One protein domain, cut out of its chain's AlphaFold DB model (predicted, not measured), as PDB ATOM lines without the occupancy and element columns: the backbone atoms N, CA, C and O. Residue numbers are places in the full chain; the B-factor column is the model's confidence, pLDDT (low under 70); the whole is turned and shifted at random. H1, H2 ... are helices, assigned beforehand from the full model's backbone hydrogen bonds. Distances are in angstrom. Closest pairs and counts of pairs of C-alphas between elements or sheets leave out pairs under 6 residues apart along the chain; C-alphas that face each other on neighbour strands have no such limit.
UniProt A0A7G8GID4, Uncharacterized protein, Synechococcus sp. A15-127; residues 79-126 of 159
ATOM      1  N   LEU A  79      26.454  51.200 -38.118       81.88
ATOM      2  CA  LEU A  79      26.527  50.139 -37.110       81.88
ATOM      3  C   LEU A  79      25.176  49.444 -36.919       81.88
ATOM      4  O   LEU A  79      25.125  48.220 -36.810       81.88
ATOM      5  N   ARG A  80      24.076  50.207 -36.922       82.94
ATOM      6  CA  ARG A  80      22.720  49.651 -36.794       82.94
ATOM      7  C   ARG A  80      22.334  48.785 -37.993       82.94
ATOM      8  O   ARG A  80      21.779  47.707 -37.799       82.94
ATOM      9  N   ASN A  81      22.656  49.225 -39.206       84.62
ATOM     10  CA  ASN A  81      22.413  48.451 -40.424       84.62
ATOM     11  C   ASN A  81      23.260  47.171 -40.438       84.62
ATOM     12  O   ASN A  81      22.724  46.089 -40.662       84.62
ATOM     13  N   ALA A  82      24.549  47.268 -40.095       84.56
ATOM     14  CA  ALA A  82      25.436  46.111 -40.000       84.56
ATOM     15  C   ALA A  82      24.958  45.076 -38.959       84.56
ATOM     16  O   ALA A  82      25.040  43.875 -39.218       84.56
ATOM     17  N   ALA A  83      24.409  45.534 -37.827       85.25
ATOM     18  CA  ALA A  83      23.788  44.680 -36.809       85.25
ATOM     19  C   ALA A  83      22.525  43.968 -37.297       85.25
ATOM     20  O   ALA A  83      22.284  42.828 -36.904       85.25
ATOM     21  N   GLY A  84      21.749  44.608 -38.176       86.06
ATOM     22  CA  GLY A  84      20.613  43.974 -38.845       86.06
ATOM     23  C   GLY A  84      21.023  42.909 -39.868       86.06
ATOM     24  O   GLY A  84      20.266  41.970 -40.095       86.06
ATOM     25  N   GLU A  85      22.211  43.029 -40.465       90.88
ATOM     26  CA  GLU A  85      22.723  42.067 -41.447       90.88
ATOM     27  C   GLU A  85      23.359  40.838 -40.785       90.88
ATOM     28  O   GLU A  85      22.953  39.709 -41.057       90.88
ATOM     29  N   SER A  86      24.390  41.028 -39.948       91.31
ATOM     30  CA  SER A  86      25.047  39.934 -39.216       91.31
ATOM     31  C   SER A  86      26.044  40.424 -38.152       91.31
ATOM     32  O   SER A  86      26.645  41.499 -38.252       91.31
ATOM     33  N   LEU A  87      26.312  39.582 -37.145       90.12
ATOM     34  CA  LEU A  87      27.292  39.875 -36.091       90.12
ATOM     35  C   LEU A  87      28.727  40.108 -36.626       90.12
ATOM     36  O   LEU A  87      29.339  41.101 -36.225       90.12
ATOM     37  N   PRO A  88      29.280  39.293 -37.555       91.19
ATOM     38  CA  PRO A  88      30.612  39.550 -38.113       91.19
ATOM     39  C   PRO A  88      30.691  40.873 -38.883       91.19
ATOM     40  O   PRO A  88      31.691  41.587 -38.789       91.19
ATOM     41  N   ARG A  89      29.620  41.242 -39.603       87.81
ATOM     42  CA  ARG A  89      29.545  42.524 -40.313       87.81
ATOM     43  C   ARG A  89      29.584  43.696 -39.342       87.81
ATOM     44  O   ARG A  89      30.304  44.660 -39.598       87.81
ATOM     45  N   THR A  90      28.874  43.576 -38.220       88.88
ATOM     46  CA  THR A  90      28.888  44.562 -37.128       88.88
ATOM     47  C   THR A  90      30.288  44.732 -36.562       88.88
ATOM     48  O   THR A  90      30.758  45.856 -36.429       88.88
ATOM     49  N   PHE A  91      30.980  43.628 -36.269       89.25
ATOM     50  CA  PHE A  91      32.337  43.672 -35.727       89.25
ATOM     51  C   PHE A  91      33.308  44.403 -36.664       89.25
ATOM     52  O   PHE A  91      34.054  45.275 -36.220       89.25
ATOM     53  N   LEU A  92      33.260  44.103 -37.967       89.62
ATOM     54  CA  LEU A  92      34.085  44.787 -38.966       89.62
ATOM     55  C   LEU A  92      33.734  46.273 -39.096       89.62
ATOM     56  O   LEU A  92      34.635  47.098 -39.227       89.62
ATOM     57  N   GLU A  93      32.451  46.626 -39.029       88.00
ATOM     58  CA  GLU A  93      32.020  48.023 -39.096       88.00
ATOM     59  C   GLU A  93      32.475  48.810 -37.857       88.00
ATOM     60  O   GLU A  93      32.994  49.919 -37.979       88.00
ATOM     61  N   VAL A  94      32.390  48.211 -36.661       86.00
ATOM     62  CA  VAL A  94      32.962  48.789 -35.434       86.00
ATOM     63  C   VAL A  94      34.470  48.979 -35.588       86.00
ATOM     64  O   VAL A  94      34.969  50.073 -35.334       86.00
ATOM     65  N   ALA A  95      35.202  47.957 -36.035       86.25
ATOM     66  CA  ALA A  95      36.649  48.043 -36.217       86.25
ATOM     67  C   ALA A  95      37.038  49.159 -37.203       86.25
ATOM     68  O   ALA A  95      37.923  49.959 -36.903       86.25
ATOM     69  N   ARG A  96      36.319  49.281 -38.324       85.19
ATOM     70  CA  ARG A  96      36.513  50.335 -39.330       85.19
ATOM     71  C   ARG A  96      36.270  51.743 -38.778       85.19
ATOM     72  O   ARG A  96      36.963  52.674 -39.171       85.19
ATOM     73  N   HIS A  97      35.312  51.911 -37.867       79.38
ATOM     74  CA  HIS A  97      35.034  53.201 -37.227       79.38
ATOM     75  C   HIS A  97      36.015  53.566 -36.104       79.38
ATOM     76  O   HIS A  97      36.098  54.735 -35.729       79.38
ATOM     77  N   ARG A  98      36.721  52.586 -35.525       78.94
ATOM     78  CA  ARG A  98      37.586  52.794 -34.349       78.94
ATOM     79  C   ARG A  98      39.069  52.789 -34.653       78.94
ATOM     80  O   ARG A  98      39.840  53.366 -33.890       78.94
ATOM     81  N   LEU A  99      39.464  52.162 -35.747       78.31
ATOM     82  CA  LEU A  99      40.840  52.148 -36.203       78.31
ATOM     83  C   LEU A  99      41.045  53.247 -37.254       78.31
ATOM     84  O   LEU A  99      40.150  53.493 -38.065       78.31
ATOM     85  N   PRO A 100      42.223  53.893 -37.296       82.31
ATOM     86  CA  PRO A 100      42.605  54.696 -38.449       82.31
ATOM     87  C   PRO A 100      42.467  53.859 -39.729       82.31
ATOM     88  O   PRO A 100      42.875  52.697 -39.735       82.31
ATOM     89  N   GLY A 101      41.921  54.434 -40.807       79.81
ATOM     90  CA  GLY A 101      41.595  53.685 -42.034       79.81
ATOM     91  C   GLY A 101      42.760  52.841 -42.561       79.81
ATOM     92  O   GLY A 101      42.600  51.650 -42.797       79.81
ATOM     93  N   ALA A 102      43.970  53.412 -42.592       83.06
ATOM     94  CA  ALA A 102      45.175  52.693 -43.009       83.06
ATOM     95  C   ALA A 102      45.515  51.483 -42.113       83.06
ATOM     96  O   ALA A 102      45.997  50.463 -42.603       83.06
ATOM     97  N   THR A 103      45.260  51.577 -40.803       85.62
ATOM     98  CA  THR A 103      45.489  50.482 -39.848       85.62
ATOM     99  C   THR A 103      44.450  49.381 -40.017       85.62
ATOM    100  O   THR A 103      44.810  48.207 -40.030       85.62
ATOM    101  N   PHE A 104      43.176  49.749 -40.180       90.38
ATOM    102  CA  PHE A 104      42.106  48.789 -40.445       90.38
ATOM    103  C   PHE A 104      42.362  48.011 -41.738       90.38
ATOM    104  O   PHE A 104      42.352  46.783 -41.715       90.38
ATOM    105  N   ASP A 105      42.653  48.715 -42.835       90.75
ATOM    106  CA  ASP A 105      42.852  48.094 -44.147       90.75
ATOM    107  C   ASP A 105      44.070  47.155 -44.145       90.75
ATOM    108  O   ASP A 105      44.001  46.051 -44.683       90.75
ATOM    109  N   SER A 106      45.155  47.541 -43.458       93.31
ATOM    110  CA  SER A 106      46.349  46.695 -43.309       93.31
ATOM    111  C   SER A 106      46.057  45.407 -42.530       93.31
ATOM    112  O   SER A 106      46.421  44.322 -42.980       93.31
ATOM    113  N   LEU A 107      45.361  45.506 -41.389       92.25
ATOM    114  CA  LEU A 107      44.983  44.341 -40.578       92.25
ATOM    115  C   LEU A 107      44.002  43.424 -41.317       92.25
ATOM    116  O   LEU A 107      44.116  42.201 -41.243       92.25
ATOM    117  N   LEU A 108      43.049  44.007 -42.049       93.75
ATOM    118  CA  LEU A 108      42.087  43.254 -42.848       93.75
ATOM    119  C   LEU A 108      42.794  42.482 -43.966       93.75
ATOM    120  O   LEU A 108      42.539  41.293 -44.148       93.75
ATOM    121  N   GLN A 109      43.709  43.135 -44.683       93.81
ATOM    122  CA  GLN A 109      44.484  42.493 -45.739       93.81
ATOM    123  C   GLN A 109      45.375  41.367 -45.191       93.81
ATOM    124  O   GLN A 109      45.468  40.301 -45.807       93.81
ATOM    125  N   GLU A 110      46.002  41.567 -44.029       95.81
ATOM    126  CA  GLU A 110      46.812  40.542 -43.368       95.81
ATOM    127  C   GLU A 110      45.971  39.319 -42.977       95.81
ATOM    128  O   GLU A 110      46.355  38.183 -43.275       95.81
ATOM    129  N   ALA A 111      44.805  39.544 -42.368       93.88
ATOM    130  CA  ALA A 111      43.881  38.483 -41.981       93.88
ATOM    131  C   ALA A 111      43.397  37.685 -43.202       93.88
ATOM    132  O   ALA A 111      43.459  36.455 -43.192       93.88
ATOM    133  N   LEU A 112      42.999  38.365 -44.285       93.56
ATOM    134  CA  LEU A 112      42.594  37.712 -45.535       93.56
ATOM    135  C   LEU A 112      43.737  36.876 -46.134       93.56
ATOM    136  O   LEU A 112      43.539  35.706 -46.458       93.56
ATOM    137  N   SER A 113      44.958  37.420 -46.174       95.31
ATOM    138  CA  SER A 113      46.146  36.696 -46.655       95.31
ATOM    139  C   SER A 113      46.504  35.491 -45.769       95.31
ATOM    140  O   SER A 113      47.067  34.499 -46.235       95.31
ATOM    141  N   ALA A 114      46.234  35.551 -44.460       94.50
ATOM    142  CA  ALA A 114      46.401  34.413 -43.555       94.50
ATOM    143  C   ALA A 114      45.354  33.320 -43.824       94.50
ATOM    144  O   ALA A 114      45.716  32.145 -43.890       94.50
ATOM    145  N   CYS A 115      44.094  33.698 -44.057       91.50
ATOM    146  CA  CYS A 115      43.031  32.766 -44.433       91.50
ATOM    147  C   CYS A 115      43.323  32.066 -45.767       91.50
ATOM    148  O   CYS A 115      43.158  30.852 -45.861       91.50
ATOM    149  N   GLU A 116      43.809  32.796 -46.775       94.12
ATOM    150  CA  GLU A 116      44.220  32.219 -48.061       94.12
ATOM    151  C   GLU A 116      45.342  31.190 -47.884       94.12
ATOM    152  O   GLU A 116      45.236  30.064 -48.369       94.12
ATOM    153  N   ARG A 117      46.383  31.521 -47.105       93.44
ATOM    154  CA  ARG A 117      47.464  30.576 -46.778       93.44
ATOM    155  C   ARG A 117      46.948  29.331 -46.056       93.44
ATOM    156  O   ARG A 117      47.412  28.229 -46.337       93.44
ATOM    157  N   GLN A 118      45.992  29.490 -45.143       90.31
ATOM    158  CA  GLN A 118      45.391  28.378 -44.408       90.31
ATOM    159  C   GLN A 118      44.541  27.484 -45.323       90.31
ATOM    160  O   GLN A 118      44.591  26.260 -45.201       90.31
ATOM    161  N   LEU A 119      43.810  28.078 -46.273       90.50
ATOM    162  CA  LEU A 119      43.047  27.354 -47.287       90.50
ATOM    163  C   LEU A 119      43.967  26.551 -48.215       90.50
ATOM    164  O   LEU A 119      43.698  25.380 -48.478       90.50
ATOM    165  N   GLU A 120      45.064  27.148 -48.681       88.69
ATOM    166  CA  GLU A 120      46.042  26.455 -49.526       88.69
ATOM    167  C   GLU A 120      46.766  25.334 -48.762       88.69
ATOM    168  O   GLU A 120      46.929  24.235 -49.293       88.69
ATOM    169  N   ALA A 121      47.100  25.537 -47.483       83.06
ATOM    170  CA  ALA A 121      47.643  24.478 -46.628       83.06
ATOM    171  C   ALA A 121      46.647  23.321 -46.413       83.06
ATOM    172  O   ALA A 121      47.042  22.156 -46.440       83.06
ATOM    173  N   ALA A 122      45.352  23.618 -46.254       79.62
ATOM    174  CA  ALA A 122      44.305  22.605 -46.125       79.62
ATOM    175  C   ALA A 122      44.064  21.818 -47.428       79.62
ATOM    176  O   ALA A 122      43.734  20.636 -47.370       79.62
ATOM    177  N   LYS A 123      44.254  22.440 -48.599       77.31
ATOM    178  CA  LYS A 123      44.206  21.755 -49.906       77.31
ATOM    179  C   LYS A 123      45.451  20.908 -50.183       77.31
ATOM    180  O   LYS A 123      45.349  19.908 -50.888       77.31
ATOM    181  N   ALA A 124      46.610  21.317 -49.665       70.81
ATOM    182  CA  ALA A 124      47.883  20.615 -49.833       70.81
ATOM    183  C   ALA A 124      48.083  19.457 -48.837       70.81
ATOM    184  O   ALA A 124      48.923  18.587 -49.070       70.81
ATOM    185  N   ALA A 125      47.317  19.418 -47.742       60.88
ATOM    186  CA  ALA A 125      47.271  18.259 -46.865       60.88
ATOM    187  C   ALA A 125      46.665  17.061 -47.624       60.88
ATOM    188  O   ALA A 125      45.599  17.198 -48.233       60.88
ATOM    189  N   PRO A 126      47.305  15.875 -47.612       59.09
ATOM    190  CA  PRO A 126      46.703  14.692 -48.205       59.09
ATOM    191  C   PRO A 126      45.369  14.425 -47.501       59.09
ATOM    192  O   PRO A 126      45.302  14.449 -46.269       59.09
TER     193      PRO A 126
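What this domain is: This is residues 79 to 126 of the 159 residues of an uncharacterized protein of Synechococcus sp. A15-127 (UniProt A0A7G8GID4). A short helix, H1, folds back along H2 as a small helical hairpin, and the long helix H3 sets off from the far end of H2, making an open V with it. Residues 109 to 126, of which 109 to 124 belong to H3, stick out as a free arm that makes much of the length. The printed part has 48 residues with three named helices, H1, H2 and H3 in that order, and no named strand: the class is all helix. It is only just loose, close to extended, with a radius of gyration of the C-alphas of 14.1 A, and its outline is flat, spanning 44 by 25 by 8 A.

Where its parts are: Find C-alpha 79 at (26.527, 50.139, -37.110); there H1, residues 79 to 85, begins, 9.9 A from first to last C-alpha. After Ser 86, look for H2, residues 87 to 98, 16.6 A long, from C-alpha 87 at (27.292, 39.875, -36.091). After Leu 99 and Pro 100, H3 runs 34.6 A over residues 101 to 124, to C-alpha 124 at (47.883, 20.615, -49.833).

How they stand to each other: H1 and H2 form a helical hairpin and run opposite ways at a shallow tilt of 20 degrees. They touch, with the C-alphas of Ala 82 and Thr 90 the closest at 4.8 A, and H2 does so with residues 89 to 94 alone. H2 and H3 are close but not clearly touching; their closest C-alphas, of Arg 96 and Phe 104, are 5.9 A apart. They run opposite ways at a steep tilt of 38 degrees. H1 and H3 are apart. In H1, H2 and H3 every O i to N i+4 pair is within hydrogen-bond range.

The domain as a whole: The two C-alphas farthest apart, of Arg 80 and Pro 126, are 43.9 A from each other. Without the stretch that stands free, 30 residues span 26 by 13 by 8 A. The printed part has no cut, and the links H1 to H2 and H2 to H3 are tight. The mean pLDDT of the printed part is 86.3; look at residues 125 to 126 for the model's low confidence, under 70.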